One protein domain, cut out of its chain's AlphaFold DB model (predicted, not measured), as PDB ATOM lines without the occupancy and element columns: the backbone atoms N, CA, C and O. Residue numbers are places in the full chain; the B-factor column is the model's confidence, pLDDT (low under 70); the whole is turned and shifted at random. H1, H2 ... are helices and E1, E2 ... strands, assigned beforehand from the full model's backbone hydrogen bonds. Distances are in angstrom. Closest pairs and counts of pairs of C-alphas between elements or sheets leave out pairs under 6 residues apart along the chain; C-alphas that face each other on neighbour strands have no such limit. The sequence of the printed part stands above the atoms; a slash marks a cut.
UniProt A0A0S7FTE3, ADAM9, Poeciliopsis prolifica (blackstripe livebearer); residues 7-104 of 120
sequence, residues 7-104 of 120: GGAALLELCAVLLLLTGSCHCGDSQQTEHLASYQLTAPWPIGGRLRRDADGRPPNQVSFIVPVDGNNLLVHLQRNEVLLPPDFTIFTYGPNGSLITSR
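Overview. This is residues 7 to 104 of the 120 residues of the protein "ADAM9" of Poeciliopsis prolifica (blackstripe livebearer) (UniProt A0A0S7FTE3). You see an open, extended chain without a common core: helix H1 sticks out at one end with residues 7 to 39, and two separate antiparallel hairpins, E1 with E2 and E3 with E4, follow on long links. The printed part has 98 residues, with H1, E1, E2, E3 and E4 in that order; the class is mixed, helices and strands, with under half of the residues in named elements. The radius of gyration of the C-alphas is 25.0 A, and the spans are 79 by 40 by 26 A.

Along the chain. Find C-alpha 7 at (-68.857, -24.061, -39.455); from there H1, residues 7 to 22, runs 22.8 A. E1, residues 62 to 69, measures 21.8 A and E2, residues 72 to 79, 22.5 A. E3, residues 91 to 94, precedes E4, residues 100 to 103, which ends at (-53.214, -55.850, 0.656).

Arrangement. In H1 every O i to N i+4 pair is within hydrogen-bond range. In the hairpin E1 and E2, look at N 65 and O 76, 2.9 A apart; residues 45 to 46 pair antiparallel with residues 65 to 66 of E1. In the hairpin E3 and E4, N 93 and O 101 are 2.9 A apart. E2 and E3 are apart.

Size, cuts and confidence. The farthest C-alphas, Gly 7 and Ala 55, are 79.7 A apart. The printed part has no cut; the links H1 to E1 and E2 to E3 are long. Confidence is under 70 in 23 residues, among them 18 to 34.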
ATOM      1  N   GLY A   7     -69.122 -22.673 -39.876       56.38
ATOM      2  CA  GLY A   7     -68.857 -24.061 -39.455       56.38
ATOM      3  C   GLY A   7     -67.458 -24.305 -38.878       56.38
ATOM      4  O   GLY A   7     -67.312 -25.057 -37.922       56.38
ATOM      5  N   GLY A   8     -66.432 -23.634 -39.416       60.09
ATOM      6  CA  GLY A   8     -65.044 -23.808 -38.966       60.09
ATOM      7  C   GLY A   8     -64.791 -23.255 -37.563       60.09
ATOM      8  O   GLY A   8     -64.081 -23.876 -36.783       60.09
ATOM      9  N   ALA A   9     -65.435 -22.138 -37.214       65.31
ATOM     10  CA  ALA A   9     -65.327 -21.546 -35.883       65.31
ATOM     11  C   ALA A   9     -65.893 -22.481 -34.804       65.31
ATOM     12  O   ALA A   9     -65.221 -22.739 -33.820       65.31
ATOM     13  N   ALA A  10     -67.069 -23.078 -35.022       72.06
ATOM     14  CA  ALA A  10     -67.676 -23.991 -34.051       72.06
ATOM     15  C   ALA A  10     -66.846 -25.267 -33.822       72.06
ATOM     16  O   ALA A  10     -66.777 -25.762 -32.700       72.06
ATOM     17  N   LEU A  11     -66.200 -25.788 -34.872       73.00
ATOM     18  CA  LEU A  11     -65.302 -26.937 -34.755       73.00
ATOM     19  C   LEU A  11     -64.020 -26.573 -33.994       73.00
ATOM     20  O   LEU A  11     -63.568 -27.355 -33.167       73.00
ATOM     21  N   LEU A  12     -63.461 -25.386 -34.243       75.50
ATOM     22  CA  LEU A  12     -62.294 -24.884 -33.513       75.50
ATOM     23  C   LEU A  12     -62.615 -24.619 -32.041       75.50
ATOM     24  O   LEU A  12     -61.812 -24.984 -31.193       75.50
ATOM     25  N   GLU A  13     -63.793 -24.073 -31.736       78.38
ATOM     26  CA  GLU A  13     -64.282 -23.897 -30.363       78.38
ATOM     27  C   GLU A  13     -64.466 -25.248 -29.658       78.38
ATOM     28  O   GLU A  13     -63.998 -25.431 -28.540       78.38
ATOM     29  N   LEU A  14     -65.065 -26.243 -30.326       78.94
ATOM     30  CA  LEU A  14     -65.191 -27.602 -29.783       78.94
ATOM     31  C   LEU A  14     -63.829 -28.262 -29.548       78.94
ATOM     32  O   LEU A  14     -63.625 -28.880 -28.505       78.94
ATOM     33  N   CYS A  15     -62.890 -28.115 -30.482       75.62
ATOM     34  CA  CYS A  15     -61.524 -28.605 -30.322       75.62
ATOM     35  C   CYS A  15     -60.791 -27.875 -29.188       75.62
ATOM     36  O   CYS A  15     -60.095 -28.523 -28.414       75.62
ATOM     37  N   ALA A  16     -60.965 -26.559 -29.048       74.50
ATOM     38  CA  ALA A  16     -60.368 -25.769 -27.974       74.50
ATOM     39  C   ALA A  16     -60.930 -26.168 -26.603       74.50
ATOM     40  O   ALA A  16     -60.164 -26.374 -25.665       74.50
ATOM     41  N   VAL A  17     -62.247 -26.369 -26.499       75.25
ATOM     42  CA  VAL A  17     -62.902 -26.880 -25.286       75.25
ATOM     43  C   VAL A  17     -62.429 -28.301 -24.970       75.25
ATOM     44  O   VAL A  17     -62.127 -28.598 -23.819       75.25
ATOM     45  N   LEU A  18     -62.288 -29.169 -25.974       69.94
ATOM     46  CA  LEU A  18     -61.780 -30.526 -25.778       69.94
ATOM     47  C   LEU A  18     -60.313 -30.533 -25.317       69.94
ATOM     48  O   LEU A  18     -59.968 -31.314 -24.436       69.94
ATOM     49  N   LEU A  19     -59.471 -29.641 -25.850       67.44
ATOM     50  CA  LEU A  19     -58.075 -29.459 -25.426       67.44
ATOM     51  C   LEU A  19     -57.963 -28.870 -24.008       67.44
ATOM     52  O   LEU A  19     -57.081 -29.265 -23.247       67.44
ATOM     53  N   LEU A  20     -58.873 -27.969 -23.624       64.56
ATOM     54  CA  LEU A  20     -58.966 -27.436 -22.257       64.56
ATOM     55  C   LEU A  20     -59.398 -28.515 -21.251       64.56
ATOM     56  O   LEU A  20     -58.900 -28.545 -20.128       64.56
ATOM     57  N   LEU A  21     -60.289 -29.424 -21.658       60.41
ATOM     58  CA  LEU A  21     -60.773 -30.525 -20.820       60.41
ATOM     59  C   LEU A  21     -59.751 -31.667 -20.680       60.41
ATOM     60  O   LEU A  21     -59.703 -32.307 -19.632       60.41
ATOM     61  N   THR A  22     -58.909 -31.918 -21.690       59.16
ATOM     62  CA  THR A  22     -57.852 -32.950 -21.629       59.16
ATOM     63  C   THR A  22     -56.554 -32.469 -20.977       59.16
ATOM     64  O   THR A  22     -55.765 -33.298 -20.529       59.16
ATOM     65  N   GLY A  23     -56.342 -31.152 -20.856       52.41
ATOM     66  CA  GLY A  23     -55.170 -30.553 -20.201       52.41
ATOM     67  C   GLY A  23     -55.121 -30.715 -18.675       52.41
ATOM     68  O   GLY A  23     -54.113 -30.387 -18.058       52.41
ATOM     69  N   SER A  24     -56.182 -31.247 -18.060       53.75
ATOM     70  CA  SER A  24     -56.230 -31.563 -16.626       53.75
ATOM     71  C   SER A  24     -55.915 -33.037 -16.359       53.75
ATOM     72  O   SER A  24     -56.551 -33.678 -15.525       53.75
ATOM     73  N   CYS A  25     -54.926 -33.608 -17.053       48.50
ATOM     74  CA  CYS A  25     -54.258 -34.794 -16.537       48.50
ATOM     75  C   CYS A  25     -53.383 -34.356 -15.356       48.50
ATOM     76  O   CYS A  25     -52.194 -34.078 -15.486       48.50
ATOM     77  N   HIS A  26     -53.981 -34.271 -14.169       52.78
ATOM     78  CA  HIS A  26     -53.215 -34.325 -12.929       52.78
ATOM     79  C   HIS A  26     -52.630 -35.736 -12.804       52.78
ATOM     80  O   HIS A  26     -53.102 -36.569 -12.033       52.78
ATOM     81  N   CYS A  27     -51.584 -36.010 -13.584       50.94
ATOM     82  CA  CYS A  27     -50.512 -36.870 -13.120       50.94
ATOM     83  C   CYS A  27     -49.960 -36.147 -11.893       50.94
ATOM     84  O   CYS A  27     -49.140 -35.246 -12.033       50.94
ATOM     85  N   GLY A  28     -50.545 -36.422 -10.725       53.81
ATOM     86  CA  GLY A  28     -50.094 -35.840  -9.475       53.81
ATOM     87  C   GLY A  28     -48.616 -36.153  -9.342       53.81
ATOM     88  O   GLY A  28     -48.243 -37.326  -9.281       53.81
ATOM     89  N   ASP A  29     -47.795 -35.109  -9.369       52.50
ATOM     90  CA  ASP A  29     -46.403 -35.231  -8.984       52.50
ATOM     91  C   ASP A  29     -46.384 -35.843  -7.582       52.50
ATOM     92  O   ASP A  29     -47.225 -35.532  -6.727       52.50
ATOM     93  N   SER A  30     -45.495 -36.805  -7.363       56.66
ATOM     94  CA  SER A  30     -45.403 -37.441  -6.056       56.66
ATOM     95  C   SER A  30     -44.929 -36.390  -5.053       56.66
ATOM     96  O   SER A  30     -43.762 -35.998  -5.083       56.66
ATOM     97  N   GLN A  31     -45.806 -35.974  -4.129       62.25
ATOM     98  CA  GLN A  31     -45.468 -35.022  -3.053       62.25
ATOM     99  C   GLN A  31     -44.244 -35.455  -2.228       62.25
ATOM    100  O   GLN A  31     -43.619 -34.658  -1.531       62.25
ATOM    101  N   GLN A  32     -43.873 -36.734  -2.318       61.78
ATOM    102  CA  GLN A  32     -42.764 -37.332  -1.595       61.78
ATOM    103  C   GLN A  32     -41.417 -36.643  -1.862       61.78
ATOM    104  O   GLN A  32     -40.561 -36.658  -0.981       61.78
ATOM    105  N   THR A  33     -41.216 -36.016  -3.024       61.81
ATOM    106  CA  THR A  33     -39.941 -35.359  -3.371       61.81
ATOM    107  C   THR A  33     -40.011 -33.836  -3.432       61.81
ATOM    108  O   THR A  33     -38.991 -33.209  -3.696       61.81
ATOM    109  N   GLU A  34     -41.161 -33.219  -3.138       69.88
ATOM    110  CA  GLU A  34     -41.339 -31.753  -3.207       69.88
ATOM    111  C   GLU A  34     -40.420 -30.984  -2.244       69.88
ATOM    112  O   GLU A  34     -40.069 -29.834  -2.492       69.88
ATOM    113  N   HIS A  35     -39.989 -31.626  -1.154       76.19
ATOM    114  CA  HIS A  35     -39.082 -31.039  -0.167       76.19
ATOM    115  C   HIS A  35     -37.600 -31.072  -0.583       76.19
ATOM    116  O   HIS A  35     -36.763 -30.464   0.090       76.19
ATOM    117  N   LEU A  36     -37.241 -31.790  -1.652       75.19
ATOM    118  CA  LEU A  36     -35.853 -31.935  -2.087       75.19
ATOM    119  C   LEU A  36     -35.464 -30.762  -2.993       75.19
ATOM    120  O   LEU A  36     -35.801 -30.734  -4.172       75.19
ATOM    121  N   ALA A  37     -34.705 -29.807  -2.453       76.06
ATOM    122  CA  ALA A  37     -34.173 -28.688  -3.237       76.06
ATOM    123  C   ALA A  37     -33.121 -29.135  -4.277       76.06
ATOM    124  O   ALA A  37     -32.970 -28.504  -5.322       76.06
ATOM    125  N   SER A  38     -32.392 -30.221  -3.999       81.88
ATOM    126  CA  SER A  38     -31.451 -30.873  -4.915       81.88
ATOM    127  C   SER A  38     -31.116 -32.292  -4.433       81.88
ATOM    128  O   SER A  38     -31.311 -32.622  -3.261       81.88
ATOM    129  N   TYR A  39     -30.619 -33.145  -5.333       81.50
ATOM    130  CA  TYR A  39     -30.103 -34.478  -5.009       81.50
ATOM    131  C   TYR A  39     -28.810 -34.761  -5.780       81.50
ATOM    132  O   TYR A  39     -28.630 -34.297  -6.907       81.50
ATOM    133  N   GLN A  40     -27.913 -35.545  -5.182       83.19
ATOM    134  CA  GLN A  40     -26.687 -36.009  -5.826       83.19
ATOM    135  C   GLN A  40     -26.830 -37.486  -6.202       83.19
ATOM    136  O   GLN A  40     -27.119 -38.328  -5.355       83.19
ATOM    137  N   LEU A  41     -26.593 -37.812  -7.474       84.50
ATOM    138  CA  LEU A  41     -26.493 -39.196  -7.934       84.50
ATOM    139  C   LEU A  41     -25.053 -39.683  -7.778       84.50
ATOM    140  O   LEU A  41     -24.119 -39.050  -8.274       84.50
ATOM    141  N   THR A  42     -24.871 -40.812  -7.100       88.31
ATOM    142  CA  THR A  42     -23.551 -41.386  -6.824       88.31
ATOM    143  C   THR A  42     -23.572 -42.882  -7.117       88.31
ATOM    144  O   THR A  42     -24.590 -43.551  -6.936       88.31
ATOM    145  N   ALA A  43     -22.457 -43.412  -7.624       89.12
ATOM    146  CA  ALA A  43     -22.301 -44.834  -7.907       89.12
ATOM    147  C   ALA A  43     -21.325 -45.442  -6.888       89.12
ATOM    148  O   ALA A  43     -20.124 -45.174  -6.977       89.12
ATOM    149  N   PRO A  44     -21.807 -46.236  -5.916       90.44
ATOM    150  CA  PRO A  44     -20.940 -46.926  -4.971       90.44
ATOM    151  C   PRO A  44     -20.048 -47.952  -5.669       90.44
ATOM    152  O   PRO A  44     -20.503 -48.647  -6.582       90.44
ATOM    153  N   TRP A  45     -18.818 -48.130  -5.188       89.69
ATOM    154  CA  TRP A  45     -17.959 -49.234  -5.630       89.69
ATOM    155  C   TRP A  45     -17.655 -50.214  -4.489       89.69
ATOM    156  O   TRP A  45     -17.396 -49.794  -3.356       89.69
ATOM    157  N   PRO A  46     -17.704 -51.534  -4.758       88.81
ATOM    158  CA  PRO A  46     -17.463 -52.555  -3.746       88.81
ATOM    159  C   PRO A  46     -15.980 -52.649  -3.379       88.81
ATOM    160  O   PRO A  46     -15.094 -52.555  -4.231       88.81
ATOM    161  N   ILE A  47     -15.712 -52.916  -2.105       86.44
ATOM    162  CA  ILE A  47     -14.380 -53.245  -1.596       86.44
ATOM    163  C   ILE A  47     -14.188 -54.762  -1.685       86.44
ATOM    164  O   ILE A  47     -15.049 -55.528  -1.259       86.44
ATOM    165  N   GLY A  48     -13.047 -55.204  -2.220       78.44
ATOM    166  CA  GLY A  48     -12.738 -56.635  -2.369       78.44
ATOM    167  C   GLY A  48     -13.085 -57.229  -3.741       78.44
ATOM    168  O   GLY A  48     -13.051 -58.445  -3.909       78.44
ATOM    169  N   GLY A  49     -13.371 -56.389  -4.741       71.50
ATOM    170  CA  GLY A  49     -13.582 -56.819  -6.124       71.50
ATOM    171  C   GLY A  49     -14.990 -57.362  -6.381       71.50
ATOM    172  O   GLY A  49     -15.981 -56.827  -5.890       71.50
ATOM    173  N   ARG A  50     -15.106 -58.405  -7.214       68.88
ATOM    174  CA  ARG A  50     -16.406 -58.979  -7.596       68.88
ATOM    175  C   ARG A  50     -17.066 -59.619  -6.374       68.88
ATOM    176  O   ARG A  50     -16.491 -60.542  -5.805       68.88
ATOM    177  N   LEU A  51     -18.292 -59.202  -6.046       70.38
ATOM    178  CA  LEU A  51     -19.142 -59.879  -5.061       70.38
ATOM    179  C   LEU A  51     -19.301 -61.351  -5.478       70.38
ATOM    180  O   LEU A  51     -20.034 -61.678  -6.416       70.38
ATOM    181  N   ARG A  52     -18.543 -62.240  -4.838       67.44
ATOM    182  CA  ARG A  52     -18.609 -63.683  -5.070       67.44
ATOM    183  C   ARG A  52     -19.490 -64.314  -4.005       67.44
ATOM    184  O   ARG A  52     -19.543 -63.848  -2.872       67.44
ATOM    185  N   ARG A  53     -20.201 -65.360  -4.416       75.00
ATOM    186  CA  ARG A  53     -20.913 -66.242  -3.496       75.00
ATOM    187  C   ARG A  53     -19.893 -66.916  -2.572       75.00
ATOM    188  O   ARG A  53     -18.748 -67.115  -2.983       75.00
ATOM    189  N   ASP A  54     -20.306 -67.217  -1.350       70.25
ATOM    190  CA  ASP A  54     -19.512 -67.993  -0.403       70.25
ATOM    191  C   ASP A  54     -19.301 -69.441  -0.892       70.25
ATOM    192  O   ASP A  54     -19.766 -69.829  -1.970       70.25
ATOM    193  N   ALA A  55     -18.560 -70.237  -0.113       67.62
ATOM    194  CA  ALA A  55     -18.246 -71.629  -0.441       67.62
ATOM    195  C   ALA A  55     -19.502 -72.499  -0.652       67.62
ATOM    196  O   ALA A  55     -19.457 -73.456  -1.423       67.62
ATOM    197  N   ASP A  56     -20.628 -72.109  -0.048       75.69
ATOM    198  CA  ASP A  56     -21.920 -72.788  -0.141       75.69
ATOM    199  C   ASP A  56     -22.803 -72.234  -1.277       75.69
ATOM    200  O   ASP A  56     -23.969 -72.610  -1.426       75.69
ATOM    201  N   GLY A  57     -22.280 -71.312  -2.094       76.12
ATOM    202  CA  GLY A  57     -23.007 -70.700  -3.205       76.12
ATOM    203  C   GLY A  57     -24.043 -69.654  -2.777       76.12
ATOM    204  O   GLY A  57     -24.839 -69.206  -3.620       76.12
ATOM    205  N   ARG A  58     -24.038 -69.237  -1.508       74.38
ATOM    206  CA  ARG A  58     -24.919 -68.204  -0.956       74.38
ATOM    207  C   ARG A  58     -24.278 -66.815  -1.087       74.38
ATOM    208  O   ARG A  58     -23.063 -66.686  -1.231       74.38
ATOM    209  N   PRO A  59     -25.077 -65.736  -1.103       74.62
ATOM    210  CA  PRO A  59     -24.537 -64.383  -1.033       74.62
ATOM    211  C   PRO A  59     -23.771 -64.166   0.283       74.62
ATOM    212  O   PRO A  59     -24.215 -64.683   1.313       74.62
ATOM    213  N   PRO A  60     -22.681 -63.379   0.274       79.88
ATOM    214  CA  PRO A  60     -21.895 -63.109   1.472       79.88
ATOM    215  C   PRO A  60     -22.738 -62.424   2.555       79.88
ATOM    216  O   PRO A  60     -23.592 -61.586   2.263       79.88
ATOM    217  N   ASN A  61     -22.466 -62.758   3.819       83.56
ATOM    218  CA  ASN A  61     -23.174 -62.179   4.966       83.56
ATOM    219  C   ASN A  61     -22.828 -60.707   5.214       83.56
ATOM    220  O   ASN A  61     -23.589 -60.005   5.875       83.56
ATOM    221  N   GLN A  62     -21.695 -60.234   4.698       86.56
ATOM    222  CA  GLN A  62     -21.273 -58.847   4.823       86.56
ATOM    223  C   GLN A  62     -20.576 -58.389   3.548       86.56
ATOM    224  O   GLN A  62     -19.812 -59.141   2.939       86.56
ATOM    225  N   VAL A  63     -20.826 -57.141   3.164       87.94
ATOM    226  CA  VAL A  63     -20.167 -56.472   2.042       87.94
ATOM    227  C   VAL A  63     -19.859 -55.031   2.416       87.94
ATOM    228  O   VAL A  63     -20.556 -54.430   3.232       87.94
ATOM    229  N   SER A  64     -18.794 -54.479   1.841       91.00
ATOM    230  CA  SER A  64     -18.368 -53.108   2.123       91.00
ATOM    231  C   SER A  64     -18.292 -52.310   0.833       91.00
ATOM    232  O   SER A  64     -17.810 -52.818  -0.181       91.00
ATOM    233  N   PHE A  65     -18.757 -51.069   0.881       91.62
ATOM    234  CA  PHE A  65     -18.773 -50.150  -0.250       91.62
ATOM    235  C   PHE A  65     -18.115 -48.834   0.129       91.62
ATOM    236  O   PHE A  65     -18.182 -48.403   1.281       91.62
ATOM    237  N   ILE A  66     -17.529 -48.184  -0.868       93.75
ATOM    238  CA  ILE A  66     -17.196 -46.769  -0.785       93.75
ATOM    239  C   ILE A  66     -18.271 -46.009  -1.549       93.75
ATOM    240  O   ILE A  66     -18.549 -46.313  -2.713       93.75
ATOM    241  N   VAL A  67     -18.880 -45.039  -0.877       93.81
ATOM    242  CA  VAL A  67     -19.883 -44.143  -1.449       93.81
ATOM    243  C   VAL A  67     -19.283 -42.738  -1.485       93.81
ATOM    244  O   VAL A  67     -19.008 -42.185  -0.418       93.81
ATOM    245  N   PRO A  68     -19.048 -42.152  -2.669       92.06
ATOM    246  CA  PRO A  68     -18.624 -40.763  -2.752       92.06
ATOM    247  C   PRO A  68     -19.820 -39.858  -2.439       92.06
ATOM    248  O   PRO A  68     -20.873 -40.007  -3.052       92.06
ATOM    249  N   VAL A  69     -19.664 -38.924  -1.508       89.88
ATOM    250  CA  VAL A  69     -20.680 -37.931  -1.123       89.88
ATOM    251  C   VAL A  69     -19.974 -36.593  -0.967       89.88
ATOM    252  O   VAL A  69     -19.015 -36.508  -0.203       89.88
ATOM    253  N   ASP A  70     -20.385 -35.573  -1.725       88.25
ATOM    254  CA  ASP A  70     -19.795 -34.223  -1.659       88.25
ATOM    255  C   ASP A  70     -18.249 -34.186  -1.734       88.25
ATOM    256  O   ASP A  70     -17.583 -33.387  -1.081       88.25
ATOM    257  N   GLY A  71     -17.649 -35.092  -2.516       86.69
ATOM    258  CA  GLY A  71     -16.190 -35.204  -2.666       86.69
ATOM    259  C   GLY A  71     -15.476 -35.997  -1.563       86.69
ATOM    260  O   GLY A  71     -14.272 -36.225  -1.670       86.69
ATOM    261  N   ASN A  72     -16.200 -36.482  -0.552       92.12
ATOM    262  CA  ASN A  72     -15.685 -37.343   0.509       92.12
ATOM    263  C   ASN A  72     -16.075 -38.807   0.281       92.12
ATOM    264  O   ASN A  72     -17.160 -39.112  -0.205       92.12
ATOM    265  N   ASN A  73     -15.201 -39.731   0.681       94.12
ATOM    266  CA  ASN A  73     -15.462 -41.164   0.586       94.12
ATOM    267  C   ASN A  73     -16.019 -41.693   1.910       94.12
ATOM    268  O   ASN A  73     -15.295 -41.764   2.904       94.12
ATOM    269  N   LEU A  74     -17.286 -42.106   1.911       95.00
ATOM    270  CA  LEU A  74     -17.910 -42.783   3.043       95.00
ATOM    271  C   LEU A  74     -17.724 -44.299   2.919       95.00
ATOM    272  O   LEU A  74     -18.091 -44.895   1.905       95.00
ATOM    273  N   LEU A  75     -17.192 -44.926   3.969       94.12
ATOM    274  CA  LEU A  75     -17.130 -46.381   4.087       94.12
ATOM    275  C   LEU A  75     -18.439 -46.905   4.682       94.12
ATOM    276  O   LEU A  75     -18.774 -46.597   5.824       94.12
ATOM    277  N   VAL A  76     -19.159 -47.721   3.916       93.31
ATOM    278  CA  VAL A  76     -20.429 -48.319   4.333       93.31
ATOM    279  C   VAL A  76     -20.266 -49.829   4.453       93.31
ATOM    280  O   VAL A  76     -19.879 -50.497   3.493       93.31
ATOM    281  N   HIS A  77     -20.602 -50.372   5.622       91.31
ATOM    282  CA  HIS A  77     -20.649 -51.810   5.873       91.31
ATOM    283  C   HIS A  77     -22.098 -52.287   5.885       91.31
ATOM    284  O   HIS A  77     -22.882 -51.890   6.744       91.31
ATOM    285  N   LEU A  78     -22.444 -53.159   4.943       87.81
ATOM    286  CA  LEU A  78     -23.769 -53.755   4.854       87.81
ATOM    287  C   LEU A  78     -23.710 -55.186   5.369       87.81
ATOM    288  O   LEU A  78     -22.867 -55.975   4.937       87.81
ATOM    289  N   GLN A  79     -24.625 -55.518   6.270       87.19
ATOM    290  CA  GLN A  79     -24.872 -56.884   6.706       87.19
ATOM    291  C   GLN A  79     -26.105 -57.430   5.995       87.19
ATOM    292  O   GLN A  79     -27.064 -56.707   5.717       87.19
ATOM    293  N   ARG A  80     -26.068 -58.722   5.682       80.81
ATOM    294  CA  ARG A  80     -27.181 -59.428   5.066       80.81
ATOM    295  C   ARG A  80     -28.362 -59.441   6.031       80.81
ATOM    296  O   ARG A  80     -28.253 -59.947   7.141       80.81
ATOM    297  N   ASN A  81     -29.496 -58.934   5.565       80.12
ATOM    298  CA  ASN A  81     -30.755 -59.049   6.280       80.12
ATOM    299  C   ASN A  81     -31.371 -60.439   6.032       80.12
ATOM    300  O   ASN A  81     -31.429 -60.903   4.888       80.12
ATOM    301  N   GLU A  82     -31.819 -61.105   7.093       77.06
ATOM    302  CA  GLU A  82     -32.490 -62.410   7.012       77.06
ATOM    303  C   GLU A  82     -33.983 -62.269   6.680       77.06
ATOM    304  O   GLU A  82     -34.569 -63.169   6.079       77.06
ATOM    305  N   VAL A  83     -34.584 -61.118   7.007       74.62
ATOM    306  CA  VAL A  83     -36.016 -60.837   6.830       74.62
ATOM    307  C   VAL A  83     -36.191 -59.641   5.897       74.62
ATOM    308  O   VAL A  83     -36.019 -58.495   6.299       74.62
ATOM    309  N   LEU A  84     -36.534 -59.894   4.630       74.62
ATOM    310  CA  LEU A  84     -36.615 -58.842   3.603       74.62
ATOM    311  C   LEU A  84     -37.812 -57.899   3.764       74.62
ATOM    312  O   LEU A  84     -37.722 -56.741   3.370       74.62
ATOM    313  N   LEU A  85     -38.920 -58.388   4.317       78.88
ATOM    314  CA  LEU A  85     -40.144 -57.614   4.506       78.88
ATOM    315  C   LEU A  85     -40.618 -57.780   5.948       78.88
ATOM    316  O   LEU A  85     -40.608 -58.903   6.457       78.88
ATOM    317  N   PRO A  86     -41.033 -56.694   6.617       78.56
ATOM    318  CA  PRO A  86     -41.581 -56.810   7.953       78.56
ATOM    319  C   PRO A  86     -42.937 -57.546   7.905       78.56
ATOM    320  O   PRO A  86     -43.605 -57.539   6.868       78.56
ATOM    321  N   PRO A  87     -43.373 -58.183   9.006       80.00
ATOM    322  CA  PRO A  87     -44.618 -58.960   9.036       80.00
ATOM    323  C   PRO A  87     -45.880 -58.161   8.674       80.00
ATOM    324  O   PRO A  87     -46.886 -58.738   8.269       80.00
ATOM    325  N   ASP A  88     -45.836 -56.842   8.837       83.00
ATOM    326  CA  ASP A  88     -46.905 -55.886   8.551       83.00
ATOM    327  C   ASP A  88     -46.760 -55.196   7.182       83.00
ATOM    328  O   ASP A  88     -47.482 -54.235   6.887       83.00
ATOM    329  N   PHE A  89     -45.866 -55.698   6.321       85.38
ATOM    330  CA  PHE A  89     -45.668 -55.164   4.980       85.38
ATOM    331  C   PHE A  89     -46.992 -55.075   4.210       85.38
ATOM    332  O   PHE A  89     -47.754 -56.039   4.099       85.38
ATOM    333  N   THR A  90     -47.261 -53.883   3.678       85.31
ATOM    334  CA  THR A  90     -48.525 -53.544   3.030       85.31
ATOM    335  C   THR A  90     -48.256 -53.035   1.618       85.31
ATOM    336  O   THR A  90     -47.441 -52.138   1.415       85.31
ATOM    337  N   ILE A  91     -48.950 -53.614   0.640       85.75
ATOM    338  CA  ILE A  91     -48.916 -53.203  -0.763       85.75
ATOM    339  C   ILE A  91     -50.130 -52.319  -1.037       85.75
ATOM    340  O   ILE A  91     -51.268 -52.728  -0.784       85.75
ATOM    341  N   PHE A  92     -49.872 -51.149  -1.618       88.44
ATOM    342  CA  PHE A  92     -50.884 -50.233  -2.131       88.44
ATOM    343  C   PHE A  92     -50.915 -50.307  -3.659       88.44
ATOM    344  O   PHE A  92     -49.896 -50.097  -4.318       88.44
ATOM    345  N   THR A  93     -52.078 -50.605  -4.227       87.69
ATOM    346  CA  THR A  93     -52.327 -50.585  -5.674       87.69
ATOM    347  C   THR A  93     -53.564 -49.753  -5.976       87.69
ATOM    348  O   THR A  93     -54.421 -49.566  -5.118       87.69
ATOM    349  N   TYR A  94     -53.669 -49.238  -7.198       90.00
ATOM    350  CA  TYR A  94     -54.844 -48.492  -7.642       90.00
ATOM    351  C   TYR A  94     -55.667 -49.341  -8.608       90.00
ATOM    352  O   TYR A  94     -55.131 -49.912  -9.561       90.00
ATOM    353  N   GLY A  95     -56.970 -49.435  -8.352       89.50
ATOM    354  CA  GLY A  95     -57.920 -50.048  -9.269       89.50
ATOM    355  C   GLY A  95     -58.143 -49.185 -10.520       89.50
ATOM    356  O   GLY A  95     -57.821 -47.997 -10.521       89.50
ATOM    357  N   PRO A  96     -58.760 -49.734 -11.582       88.12
ATOM    358  CA  PRO A  96     -59.023 -49.000 -12.828       88.12
ATOM    359  C   PRO A  96     -59.875 -47.732 -12.655       88.12
ATOM    360  O   PRO A  96     -59.834 -46.830 -13.482       88.12
ATOM    361  N   ASN A  97     -60.652 -47.663 -11.576       90.19
ATOM    362  CA  ASN A  97     -61.479 -46.523 -11.177       90.19
ATOM    363  C   ASN A  97     -60.753 -45.539 -10.234       90.19
ATOM    364  O   ASN A  97     -61.405 -44.687  -9.637       90.19
ATOM    365  N   GLY A  98     -59.442 -45.696 -10.032       82.62
ATOM    366  CA  GLY A  98     -58.649 -44.890  -9.100       82.62
ATOM    367  C   GLY A  98     -58.847 -45.243  -7.622       82.62
ATOM    368  O   GLY A  98     -58.308 -44.555  -6.760       82.62
ATOM    369  N   SER A  99     -59.600 -46.301  -7.297       88.56
ATOM    370  CA  SER A  99     -59.767 -46.733  -5.904       88.56
ATOM    371  C   SER A  99     -58.468 -47.306  -5.335       88.56
ATOM    372  O   SER A  99     -57.776 -48.075  -6.000       88.56
ATOM    373  N   LEU A 100     -58.145 -46.941  -4.093       88.19
ATOM    374  CA  LEU A 100     -56.993 -47.484  -3.379       88.19
ATOM    375  C   LEU A 100     -57.304 -48.902  -2.886       88.19
ATOM    376  O   LEU A 100     -58.210 -49.110  -2.079       88.19
ATOM    377  N   ILE A 101     -56.517 -49.870  -3.336       90.94
ATOM    378  CA  ILE A 101     -56.560 -51.266  -2.912       90.94
ATOM    379  C   ILE A 101     -55.357 -51.508  -2.003       90.94
ATOM    380  O   ILE A 101     -54.213 -51.239  -2.362       90.94
ATOM    381  N   THR A 102     -55.624 -52.015  -0.802       89.94
ATOM    382  CA  THR A 102     -54.602 -52.306   0.208       89.94
ATOM    383  C   THR A 102     -54.563 -53.806   0.456       89.94
ATOM    384  O   THR A 102     -55.601 -54.417   0.712       89.94
ATOM    385  N   SER A 103     -53.381 -54.416   0.395       87.88
ATOM    386  CA  SER A 103     -53.214 -55.850   0.656       87.88
ATOM    387  C   SER A 103     -51.977 -56.131   1.503       87.88
ATOM    388  O   SER A 103     -50.982 -55.413   1.426       87.88
ATOM    389  N   ARG A 104     -52.045 -57.184   2.322       84.44
ATOM    390  CA  ARG A 104     -50.923 -57.676   3.130       84.44
ATOM    391  C   ARG A 104     -50.559 -59.075   2.652       84.44
ATOM    392  O   ARG A 104     -51.274 -60.023   2.990       84.44
TER     393      ARG A 104